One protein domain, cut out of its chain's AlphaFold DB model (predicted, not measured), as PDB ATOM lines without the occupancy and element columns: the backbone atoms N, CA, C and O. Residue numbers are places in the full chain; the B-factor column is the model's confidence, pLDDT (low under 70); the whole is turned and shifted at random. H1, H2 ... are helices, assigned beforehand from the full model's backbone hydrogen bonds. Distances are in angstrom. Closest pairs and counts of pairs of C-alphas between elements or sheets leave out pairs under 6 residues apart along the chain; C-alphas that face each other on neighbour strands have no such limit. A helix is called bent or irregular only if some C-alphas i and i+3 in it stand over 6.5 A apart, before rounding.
ATOM      1  N   ILE A  23      -7.452  -3.955  43.854       68.56
ATOM      2  CA  ILE A  23      -6.286  -3.346  43.208       68.56
ATOM      3  C   ILE A  23      -6.400  -3.392  41.670       68.56
ATOM      4  O   ILE A  23      -5.978  -2.464  40.990       68.56
ATOM      5  N   GLU A  24      -7.089  -4.402  41.128       68.00
ATOM      6  CA  GLU A  24      -7.465  -4.493  39.711       68.00
ATOM      7  C   GLU A  24      -8.311  -3.302  39.231       68.00
ATOM      8  O   GLU A  24      -8.018  -2.732  38.185       68.00
ATOM      9  N   SER A  25      -9.318  -2.875  40.003       69.25
ATOM     10  CA  SER A  25     -10.179  -1.733  39.647       69.25
ATOM     11  C   SER A  25      -9.420  -0.400  39.607       69.25
ATOM     12  O   SER A  25      -9.728   0.479  38.799       69.25
ATOM     13  N   VAL A  26      -8.381  -0.254  40.436       74.81
ATOM     14  CA  VAL A  26      -7.501   0.925  40.444       74.81
ATOM     15  C   VAL A  26      -6.646   0.966  39.175       74.81
ATOM     16  O   VAL A  26      -6.506   2.015  38.553       74.81
ATOM     17  N   TRP A  27      -6.124  -0.178  38.731       73.94
ATOM     18  CA  TRP A  27      -5.349  -0.249  37.490       73.94
ATOM     19  C   TRP A  27      -6.210  -0.093  36.237       73.94
ATOM     20  O   TRP A  27      -5.788   0.568  35.290       73.94
ATOM     21  N   GLU A  28      -7.430  -0.631  36.235       75.00
ATOM     22  CA  GLU A  28      -8.394  -0.428  35.147       75.00
ATOM     23  C   GLU A  28      -8.779   1.057  35.012       75.00
ATOM     24  O   GLU A  28      -8.777   1.603  33.906       75.00
ATOM     25  N   THR A  29      -9.035   1.745  36.130       77.62
ATOM     26  CA  THR A  29      -9.337   3.188  36.124       77.62
ATOM     27  C   THR A  29      -8.133   4.033  35.711       77.62
ATOM     28  O   THR A  29      -8.295   4.972  34.933       77.62
ATOM     29  N   LEU A  30      -6.919   3.677  36.139       80.44
ATOM     30  CA  LEU A  30      -5.689   4.354  35.721       80.44
ATOM     31  C   LEU A  30      -5.452   4.222  34.208       80.44
ATOM     32  O   LEU A  30      -5.188   5.223  33.540       80.44
ATOM     33  N   GLN A  31      -5.606   3.019  33.644       80.00
ATOM     34  CA  GLN A  31      -5.504   2.797  32.197       80.00
ATOM     35  C   GLN A  31      -6.554   3.594  31.411       80.00
ATOM     36  O   GLN A  31      -6.249   4.135  30.346       80.00
ATOM     37  N   GLN A  32      -7.778   3.688  31.936       80.19
ATOM     38  CA  GLN A  32      -8.855   4.452  31.314       80.19
ATOM     39  C   GLN A  32      -8.556   5.959  31.318       80.19
ATOM     40  O   GLN A  32      -8.638   6.590  30.268       80.19
ATOM     41  N   VAL A  33      -8.119   6.521  32.450       81.62
ATOM     42  CA  VAL A  33      -7.753   7.946  32.549       81.62
ATOM     43  C   VAL A  33      -6.573   8.279  31.635       81.62
ATOM     44  O   VAL A  33      -6.620   9.283  30.926       81.62
ATOM     45  N   LEU A  34      -5.538   7.430  31.590       81.75
ATOM     46  CA  LEU A  34      -4.415   7.613  30.663       81.75
ATOM     47  C   LEU A  34      -4.873   7.580  29.206       81.75
ATOM     48  O   LEU A  34      -4.426   8.399  28.406       81.75
ATOM     49  N   SER A  35      -5.788   6.674  28.861       78.94
ATOM     50  CA  SER A  35      -6.366   6.625  27.523       78.94
ATOM     51  C   SER A  35      -7.179   7.874  27.185       78.94
ATOM     52  O   SER A  35      -7.160   8.292  26.028       78.94
ATOM     53  N   ASP A  36      -7.924   8.427  28.137       80.38
ATOM     54  CA  ASP A  36      -8.760   9.601  27.899       80.38
ATOM     55  C   ASP A  36      -7.873  10.845  27.724       80.38
ATOM     56  O   ASP A  36      -8.056  11.604  26.774       80.38
ATOM     57  N   VAL A  37      -6.812  10.985  28.529       81.00
ATOM     58  CA  VAL A  37      -5.780  12.019  28.333       81.00
ATOM     59  C   VAL A  37      -5.097  11.861  26.975       81.00
ATOM     60  O   VAL A  37      -4.957  12.838  26.242       81.00
ATOM     61  N   LEU A  38      -4.713  10.637  26.601       79.69
ATOM     62  CA  LEU A  38      -4.124  10.352  25.293       79.69
ATOM     63  C   LEU A  38      -5.047  10.819  24.160       79.69
ATOM     64  O   LEU A  38      -4.569  11.402  23.191       79.69
ATOM     65  N   SER A  39      -6.358  10.611  24.303       78.12
ATOM     66  CA  SER A  39      -7.338  10.997  23.288       78.12
ATOM     67  C   SER A  39      -7.522  12.497  23.097       78.12
ATOM     68  O   SER A  39      -7.941  12.925  22.028       78.12
ATOM     69  N   GLU A  40      -7.151  13.309  24.088       78.25
ATOM     70  CA  GLU A  40      -7.185  14.768  23.961       78.25
ATOM     71  C   GLU A  40      -5.943  15.326  23.243       78.25
ATOM     72  O   GLU A  40      -6.014  16.383  22.616       78.25
ATOM     73  N   TYR A  41      -4.801  14.629  23.320       77.69
ATOM     74  CA  TYR A  41      -3.523  15.061  22.726       77.69
ATOM     75  C   TYR A  41      -3.197  14.391  21.388       77.69
ATOM     76  O   TYR A  41      -2.432  14.938  20.582       77.69
ATOM     77  N   ILE A  42      -3.754  13.207  21.160       73.44
ATOM     78  CA  ILE A  42      -3.743  12.510  19.886       73.44
ATOM     79  C   ILE A  42      -5.063  12.844  19.215       73.44
ATOM     80  O   ILE A  42      -6.123  12.496  19.711       73.44
ATOM     81  N   ASP A  43      -5.000  13.545  18.096       68.12
ATOM     82  CA  ASP A  43      -6.176  13.938  17.331       68.12
ATOM     83  C   ASP A  43      -6.860  12.700  16.717       68.12
ATOM     84  O   ASP A  43      -6.534  12.271  15.605       68.12
ATOM     85  N   TYR A 132      -3.536  23.004  27.563       71.25
ATOM     86  CA  TYR A 132      -2.847  21.920  26.859       71.25
ATOM     87  C   TYR A 132      -1.335  22.170  26.785       71.25
ATOM     88  O   TYR A 132      -0.899  23.289  26.516       71.25
ATOM     89  N   VAL A 133      -0.535  21.120  26.994       73.19
ATOM     90  CA  VAL A 133       0.941  21.173  26.908       73.19
ATOM     91  C   VAL A 133       1.429  21.348  25.464       73.19
ATOM     92  O   VAL A 133       2.404  22.052  25.210       73.19
ATOM     93  N   CYS A 134       0.742  20.734  24.500       76.31
ATOM     94  CA  CYS A 134       1.015  20.855  23.072       76.31
ATOM     95  C   CYS A 134      -0.293  20.847  22.271       76.31
ATOM     96  O   CYS A 134      -1.346  20.458  22.779       76.31
ATOM     97  N   LYS A 135      -0.232  21.295  21.012       76.44
ATOM     98  CA  LYS A 135      -1.381  21.199  20.103       76.44
ATOM     99  C   LYS A 135      -1.674  19.720  19.804       76.44
ATOM    100  O   LYS A 135      -0.714  18.972  19.578       76.44
ATOM    101  N   PRO A 136      -2.953  19.303  19.756       77.62
ATOM    102  CA  PRO A 136      -3.313  17.954  19.336       77.62
ATOM    103  C   PRO A 136      -2.737  17.645  17.950       77.62
ATOM    104  O   PRO A 136      -2.925  18.413  17.006       77.62
ATOM    105  N   ASN A 137      -1.969  16.563  17.842       79.31
ATOM    106  CA  ASN A 137      -1.357  16.108  16.595       79.31
ATOM    107  C   ASN A 137      -1.133  14.596  16.677       79.31
ATOM    108  O   ASN A 137      -0.604  14.096  17.670       79.31
ATOM    109  N   TYR A 138      -1.478  13.865  15.615       79.81
ATOM    110  CA  TYR A 138      -1.247  12.423  15.528       79.81
ATOM    111  C   TYR A 138       0.239  12.047  15.712       79.81
ATOM    112  O   TYR A 138       0.525  10.965  16.212       79.81
ATOM    113  N   ARG A 139       1.189  12.944  15.388       82.50
ATOM    114  CA  ARG A 139       2.641  12.750  15.593       82.50
ATOM    115  C   ARG A 139       3.088  12.780  17.054       82.50
ATOM    116  O   ARG A 139       4.164  12.262  17.353       82.50
ATOM    117  N   ASN A 140       2.269  13.301  17.973       84.06
ATOM    118  CA  ASN A 140       2.592  13.343  19.405       84.06
ATOM    119  C   ASN A 140       2.814  11.937  19.991       84.06
ATOM    120  O   ASN A 140       3.556  11.790  20.961       84.06
ATOM    121  N   ILE A 141       2.250  10.898  19.361       82.62
ATOM    122  CA  ILE A 141       2.473   9.501  19.745       82.62
ATOM    123  C   ILE A 141       3.959   9.119  19.756       82.62
ATOM    124  O   ILE A 141       4.381   8.364  20.623       82.62
ATOM    125  N   THR A 142       4.772   9.689  18.863       82.62
ATOM    126  CA  THR A 142       6.203   9.359  18.741       82.62
ATOM    127  C   THR A 142       7.014   9.734  19.983       82.62
ATOM    128  O   THR A 142       8.002   9.073  20.282       82.62
ATOM    129  N   ALA A 143       6.588  10.758  20.731       81.50
ATOM    130  CA  ALA A 143       7.261  11.211  21.948       81.50
ATOM    131  C   ALA A 143       6.789  10.473  23.210       81.50
ATOM    132  O   ALA A 143       7.514  10.413  24.200       81.50
ATOM    133  N   VAL A 144       5.560   9.949  23.193       83.81
ATOM    134  CA  VAL A 144       4.883   9.416  24.386       83.81
ATOM    135  C   VAL A 144       4.852   7.879  24.387       83.81
ATOM    136  O   VAL A 144       4.756   7.279  25.454       83.81
ATOM    137  N   HIS A 145       4.990   7.237  23.221       83.00
ATOM    138  CA  HIS A 145       4.909   5.783  23.041       83.00
ATOM    139  C   HIS A 145       5.825   4.992  23.988       83.00
ATOM    140  O   HIS A 145       5.344   4.115  24.694       83.00
ATOM    141  N   ASP A 146       7.108   5.338  24.068       79.50
ATOM    142  CA  ASP A 146       8.086   4.634  24.913       79.50
ATOM    143  C   ASP A 146       7.745   4.730  26.417       79.50
ATOM    144  O   ASP A 146       7.811   3.751  27.160       79.50
ATOM    145  N   ILE A 147       7.265   5.895  26.868       82.81
ATOM    146  CA  ILE A 147       6.815   6.087  28.255       82.81
ATOM    147  C   ILE A 147       5.566   5.241  28.538       82.81
ATOM    148  O   ILE A 147       5.476   4.611  29.590       82.81
ATOM    149  N   LEU A 148       4.605   5.211  27.609       83.19
ATOM    150  CA  LEU A 148       3.381   4.420  27.763       83.19
ATOM    151  C   LEU A 148       3.666   2.925  27.751       83.19
ATOM    152  O   LEU A 148       3.074   2.205  28.546       83.19
ATOM    153  N   GLN A 149       4.584   2.469  26.900       81.44
ATOM    154  CA  GLN A 149       4.983   1.070  26.839       81.44
ATOM    155  C   GLN A 149       5.609   0.615  28.163       81.44
ATOM    156  O   GLN A 149       5.252  -0.444  28.670       81.44
ATOM    157  N   ARG A 150       6.468   1.443  28.769       80.00
ATOM    158  CA  ARG A 150       7.021   1.185  30.109       80.00
ATOM    159  C   ARG A 150       5.953   1.067  31.183       80.00
ATOM    160  O   ARG A 150       5.969   0.126  31.963       80.00
ATOM    161  N   ILE A 151       4.977   1.974  31.175       80.50
ATOM    162  CA  ILE A 151       3.845   1.911  32.107       80.50
ATOM    163  C   ILE A 151       3.027   0.628  31.885       80.50
ATOM    164  O   ILE A 151       2.605   0.001  32.852       80.50
ATOM    165  N   ILE A 152       2.800   0.223  30.631       80.06
ATOM    166  CA  ILE A 152       2.073  -1.012  30.299       80.06
ATOM    167  C   ILE A 152       2.824  -2.244  30.824       80.06
ATOM    168  O   ILE A 152       2.205  -3.116  31.431       80.06
ATOM    169  N   GLU A 153       4.144  -2.307  30.652       76.88
ATOM    170  CA  GLU A 153       4.950  -3.441  31.118       76.88
ATOM    171  C   GLU A 153       5.113  -3.470  32.645       76.88
ATOM    172  O   GLU A 153       5.028  -4.541  33.248       76.88
ATOM    173  N   ASP A 154       5.221  -2.315  33.305       78.44
ATOM    174  CA  ASP A 154       5.159  -2.218  34.770       78.44
ATOM    175  C   ASP A 154       3.812  -2.736  35.307       78.44
ATOM    176  O   ASP A 154       3.751  -3.413  36.335       78.44
ATOM    177  N   ILE A 155       2.709  -2.465  34.605       75.31
ATOM    178  CA  ILE A 155       1.388  -2.990  34.972       75.31
ATOM    179  C   ILE A 155       1.332  -4.513  34.769       75.31
ATOM    180  O   ILE A 155       0.848  -5.226  35.649       75.31
ATOM    181  N   ASP A 156       1.847  -5.017  33.647       74.75
ATOM    182  CA  ASP A 156       1.816  -6.443  33.294       74.75
ATOM    183  C   ASP A 156       2.752  -7.314  34.152       74.75
ATOM    184  O   ASP A 156       2.445  -8.479  34.422       74.75
ATOM    185  N   THR A 157       3.888  -6.773  34.600       73.88
ATOM    186  CA  THR A 157       4.834  -7.470  35.491       73.88
ATOM    187  C   THR A 157       4.291  -7.602  36.910       73.88
ATOM    188  O   THR A 157       4.455  -8.649  37.540       73.88
ATOM    189  N   ASN A 158       3.600  -6.572  37.403       68.06
ATOM    190  CA  ASN A 158       3.017  -6.566  38.743       68.06
ATOM    191  C   ASN A 158       1.653  -7.280  38.807       68.06
ATOM    192  O   ASN A 158       1.282  -7.788  39.868       68.06
ATOM    193  N   TYR A 159       0.918  -7.373  37.689       66.38
ATOM    194  CA  TYR A 159      -0.410  -7.988  37.634       66.38
ATOM    195  C   TYR A 159      -0.591  -8.847  36.378       66.38
ATOM    196  O   TYR A 159      -0.562  -8.354  35.254       66.38
ATOM    197  N   LYS A 160      -0.894 -10.143  36.557       59.62
ATOM    198  CA  LYS A 160      -1.302 -11.042  35.461       59.62
ATOM    199  C   LYS A 160      -2.732 -10.724  35.004       59.62
ATOM    200  O   LYS A 160      -3.662 -11.479  35.274       59.62
ATOM    201  N   LEU A 161      -2.922  -9.583  34.347       62.00
ATOM    202  CA  LEU A 161      -4.208  -9.185  33.778       62.00
ATOM    203  C   LEU A 161      -4.541 -10.056  32.555       62.00
ATOM    204  O   LEU A 161      -3.700 -10.301  31.692       62.00
ATOM    205  N   HIS A 162      -5.794 -10.512  32.456       58.09
ATOM    206  CA  HIS A 162      -6.303 -11.153  31.241       58.09
ATOM    207  C   HIS A 162      -6.285 -10.171  30.055       58.09
ATOM    208  O   HIS A 162      -6.532  -8.978  30.224       58.09
ATOM    209  N   THR A 163      -6.079 -10.684  28.835       57.72
ATOM    210  CA  THR A 163      -5.969  -9.919  27.573       57.72
ATOM    211  C   THR A 163      -7.101  -8.905  27.343       57.72
ATOM    212  O   THR A 163      -6.899  -7.883  26.697       57.72
ATOM    213  N   THR A 164      -8.294  -9.147  27.892       60.06
ATOM    214  CA  THR A 164      -9.459  -8.252  27.785       60.06
ATOM    215  C   THR A 164      -9.376  -7.001  28.668       60.06
ATOM    216  O   THR A 164     -10.061  -6.022  28.378       60.06
ATOM    217  N   LYS A 165      -8.530  -7.004  29.706       63.91
ATOM    218  CA  LYS A 165      -8.360  -5.906  30.675       63.91
ATOM    219  C   LYS A 165      -7.194  -4.959  30.343       63.91
ATOM    220  O   LYS A 165      -6.997  -3.970  31.040       63.91
ATOM    221  N   ARG A 166      -6.444  -5.217  29.262       71.00
ATOM    222  CA  ARG A 166      -5.369  -4.344  28.745       71.00
ATOM    223  C   ARG A 166      -5.933  -3.231  27.856       71.00
ATOM    224  O   ARG A 166      -5.789  -3.237  26.633       71.00
ATOM    225  N   ILE A 167      -6.658  -2.299  28.465       75.12
ATOM    226  CA  ILE A 167      -7.412  -1.255  27.754       75.12
ATOM    227  C   ILE A 167      -6.465  -0.271  27.060       75.12
ATOM    228  O   ILE A 167      -6.697   0.079  25.900       75.12
ATOM    229  N   LEU A 168      -5.401   0.143  27.755       78.25
ATOM    230  CA  LEU A 168      -4.431   1.116  27.249       78.25
ATOM    231  C   LEU A 168      -3.630   0.552  26.067       78.25
ATOM    232  O   LEU A 168      -3.626   1.157  25.000       78.25
ATOM    233  N   ASP A 169      -3.046  -0.638  26.231       79.19
ATOM    234  CA  ASP A 169      -2.280  -1.347  25.195       79.19
ATOM    235  C   ASP A 169      -3.115  -1.607  23.930       79.19
ATOM    236  O   ASP A 169      -2.703  -1.297  22.810       79.19
ATOM    237  N   ARG A 170      -4.362  -2.074  24.093       81.06
ATOM    238  CA  ARG A 170      -5.261  -2.312  22.957       81.06
ATOM    239  C   ARG A 170      -5.576  -1.028  22.192       81.06
ATOM    240  O   ARG A 170      -5.533  -1.031  20.964       81.06
ATOM    241  N   LYS A 171      -5.916   0.064  22.887       79.19
ATOM    242  CA  LYS A 171      -6.218   1.347  22.230       79.19
ATOM    243  C   LYS A 171      -4.982   1.946  21.557       79.19
ATOM    244  O   LYS A 171      -5.100   2.451  20.443       79.19
ATOM    245  N   LEU A 172      -3.817   1.846  22.200       83.25
ATOM    246  CA  LEU A 172      -2.530   2.283  21.662       83.25
ATOM    247  C   LEU A 172      -2.191   1.524  20.371       83.25
ATOM    248  O   LEU A 172      -1.967   2.139  19.330       83.25
ATOM    249  N   THR A 173      -2.267   0.193  20.415       83.06
ATOM    250  CA  THR A 173      -1.987  -0.686  19.273       83.06
ATOM    251  C   THR A 173      -2.951  -0.446  18.109       83.06
ATOM    252  O   THR A 173      -2.511  -0.364  16.961       83.06
ATOM    253  N   LEU A 174      -4.256  -0.302  18.382       83.00
ATOM    254  CA  LEU A 174      -5.264  -0.004  17.355       83.00
ATOM    255  C   LEU A 174      -5.019   1.360  16.703       83.00
ATOM    256  O   LEU A 174      -5.060   1.469  15.482       83.00
ATOM    257  N   PHE A 175      -4.720   2.396  17.492       83.75
ATOM    258  CA  PHE A 175      -4.412   3.714  16.941       83.75
ATOM    259  C   PHE A 175      -3.160   3.678  16.058       83.75
ATOM    260  O   PHE A 175      -3.175   4.206  14.942       83.75
ATOM    261  N   ILE A 176      -2.085   3.044  16.538       84.94
ATOM    262  CA  ILE A 176      -0.815   3.024  15.816       84.94
ATOM    263  C   ILE A 176      -0.958   2.260  14.495       84.94
ATOM    264  O   ILE A 176      -0.637   2.798  13.433       84.94
ATOM    265  N   ARG A 177      -1.494   1.037  14.548       82.88
ATOM    266  CA  ARG A 177      -1.628   0.170  13.373       82.88
ATOM    267  C   ARG A 177      -2.662   0.688  12.377       82.88
ATOM    268  O   ARG A 177      -2.373   0.764  11.189       82.88
ATOM    269  N   ASP A 178      -3.852   1.055  12.850       80.44
ATOM    270  CA  ASP A 178      -4.988   1.303  11.956       80.44
ATOM    271  C   ASP A 178      -5.054   2.770  11.487       80.44
ATOM    272  O   ASP A 178      -5.746   3.067  10.511       80.44
ATOM    273  N   ARG A 179      -4.354   3.708  12.153       80.31
ATOM    274  CA  ARG A 179      -4.416   5.147  11.818       80.31
ATOM    275  C   ARG A 179      -3.065   5.839  11.664       80.31
ATOM    276  O   ARG A 179      -2.900   6.598  10.711       80.31
ATOM    277  N   PHE A 180      -2.113   5.618  12.569       86.56
ATOM    278  CA  PHE A 180      -0.839   6.343  12.550       86.56
ATOM    279  C   PHE A 180       0.059   5.914  11.386       86.56
ATOM    280  O   PHE A 180       0.413   6.753  10.562       86.56
ATOM    281  N   ILE A 181       0.405   4.625  11.294       85.81
ATOM    282  CA  ILE A 181       1.420   4.116  10.354       85.81
ATOM    283  C   ILE A 181       1.057   4.464   8.909       85.81
ATOM    284  O   ILE A 181       1.841   5.108   8.212       85.81
ATOM    285  N   GLY A 182      -0.159   4.116   8.481       86.12
ATOM    286  CA  GLY A 182      -0.621   4.385   7.119       86.12
ATOM    287  C   GLY A 182      -0.625   5.876   6.769       86.12
ATOM    288  O   GLY A 182      -0.221   6.248   5.667       86.12
ATOM    289  N   ARG A 183      -1.026   6.744   7.710       85.38
ATOM    290  CA  ARG A 183      -1.047   8.200   7.507       85.38
ATOM    291  C   ARG A 183       0.357   8.789   7.444       85.38
ATOM    292  O   ARG A 183       0.642   9.557   6.540       85.38
ATOM    293  N   VAL A 184       1.236   8.411   8.368       87.00
ATOM    294  CA  VAL A 184       2.614   8.922   8.426       87.00
ATOM    295  C   VAL A 184       3.388   8.517   7.180       87.00
ATOM    296  O   VAL A 184       4.029   9.360   6.565       87.00
ATOM    297  N   ILE A 185       3.286   7.248   6.769       87.19
ATOM    298  CA  ILE A 185       3.928   6.762   5.544       87.19
ATOM    299  C   ILE A 185       3.384   7.509   4.323       87.19
ATOM    300  O   ILE A 185       4.162   7.854   3.434       87.19
ATOM    301  N   LYS A 186       2.071   7.777   4.271       87.62
ATOM    302  CA  LYS A 186       1.467   8.565   3.193       87.62
ATOM    303  C   LYS A 186       1.996  10.001   3.182       87.62
ATOM    304  O   LYS A 186       2.489  10.424   2.148       87.62
ATOM    305  N   ASP A 187       1.974  10.703   4.311       85.50
ATOM    306  CA  ASP A 187       2.437  12.093   4.409       85.50
ATOM    307  C   ASP A 187       3.932  12.216   4.048       85.50
ATOM    308  O   ASP A 187       4.323  13.118   3.305       85.50
ATOM    309  N   ILE A 188       4.771  11.279   4.514       85.56
ATOM    310  CA  ILE A 188       6.199  11.216   4.160       85.56
ATOM    311  C   ILE A 188       6.360  10.969   2.658       85.56
ATOM    312  O   ILE A 188       7.120  11.667   1.987       85.56
ATOM    313  N   ARG A 189       5.616  10.012   2.096       85.38
ATOM    314  CA  ARG A 189       5.660   9.710   0.664       85.38
ATOM    315  C   ARG A 189       5.198  10.896  -0.177       85.38
ATOM    316  O   ARG A 189       5.860  11.198  -1.160       85.38
ATOM    317  N   ASP A 190       4.130  11.578   0.215       83.38
ATOM    318  CA  ASP A 190       3.628  12.765  -0.475       83.38
ATOM    319  C   ASP A 190       4.684  13.882  -0.435       83.38
ATOM    320  O   ASP A 190       4.971  14.488  -1.465       83.38
ATOM    321  N   SER A 191       5.367  14.075   0.701       79.94
ATOM    322  CA  SER A 191       6.472  15.040   0.814       79.94
ATOM    323  C   SER A 191       7.664  14.715  -0.101       79.94
ATOM    324  O   SER A 191       8.242  15.622  -0.700       79.94
ATOM    325  N   ALA A 192       7.982  13.428  -0.285       77.25
ATOM    326  CA  ALA A 192       8.999  12.965  -1.229       77.25
ATOM    327  C   ALA A 192       8.544  13.092  -2.698       77.25
ATOM    328  O   ALA A 192       9.353  13.336  -3.598       77.25
ATOM    329  N   GLN A 193       7.239  12.928  -2.943       67.88
ATOM    330  CA  GLN A 193       6.616  12.945  -4.267       67.88
ATOM    331  C   GLN A 193       6.271  14.339  -4.791       67.88
ATOM    332  O   GLN A 193       6.046  14.463  -5.997       67.88
ATOM    333  N   LEU A 194       6.312  15.389  -3.962       56.56
ATOM    334  CA  LEU A 194       6.194  16.789  -4.408       56.56
ATOM    335  C   LEU A 194       7.193  17.147  -5.533       56.56
ATOM    336  O   LEU A 194       6.967  18.102  -6.274       56.56
TER     337      LEU A 194
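This is residues 23 to 43 and 132 to 194 of the 640 residues of the protein "Hypothetical protein" of Rotaria sordida (UniProt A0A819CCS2). A long bent helix, H3, has its first arm H3a packed on H1 and H2 in a loose body of helices, and at one end residues 185 to 194 stick out and add to the length. H1 and H2 run side by side in opposite directions, and after H2 a loop folds back into H3a. The 84 printed residues hold three named helices, in the order H1, H2, H3, and no named strand: all helix. The whole is loose, with a radius of gyration of the C-alphas of 14.9 A, and spans 53 by 27 by 17 A.

Find C-alpha 167 at (-7.412, -1.255, 27.754), where H3, residues 167 to 193, begins. By its hydrogen bonds it was assigned as one helix, but it is bent: C-alphas 178 and 181 are 7.2 A apart. H3a, residues 167 to 178, is 16.2 A long; H3b, residues 181 to 193, is 17.9 A and ends at (6.616, 12.945, -4.267). H1, residues 23 to 41, runs 27.7 A from (-6.286, -3.346, 43.208). H2, residues 138 to 158, is 30.3 A long and irregular: C-alphas 143 and 146 are 7.3 A apart, with a kink of 57 degrees near residue 145.

H1, H2 and H3a form an up and down bundle, each running against the one before. H3a touches H1 with residues 167 to 171 alone, closest at the C-alphas of Leu 168 and Gln 31, 5.3 A. H2 and H3a, a hairpin, only just touch, with 3 pairs of C-alphas within 8 A, the closest Ile 152 and Asp 169 at 6.7 A. H1 and H2 only just touch, also with 3 pairs, at a shallow tilt of 6 degrees. H1, H3a and H3b have every O i to N i+4 pair within hydrogen-bond range; H2 has 12 of 17.

Residues 44 to 131 are not printed; C-alphas 43 and 132 are 12.9 A apart across the cut. Look for pLDDT under 70 at residues 23 to 25, 43, 158 to 165 and 193 to 194.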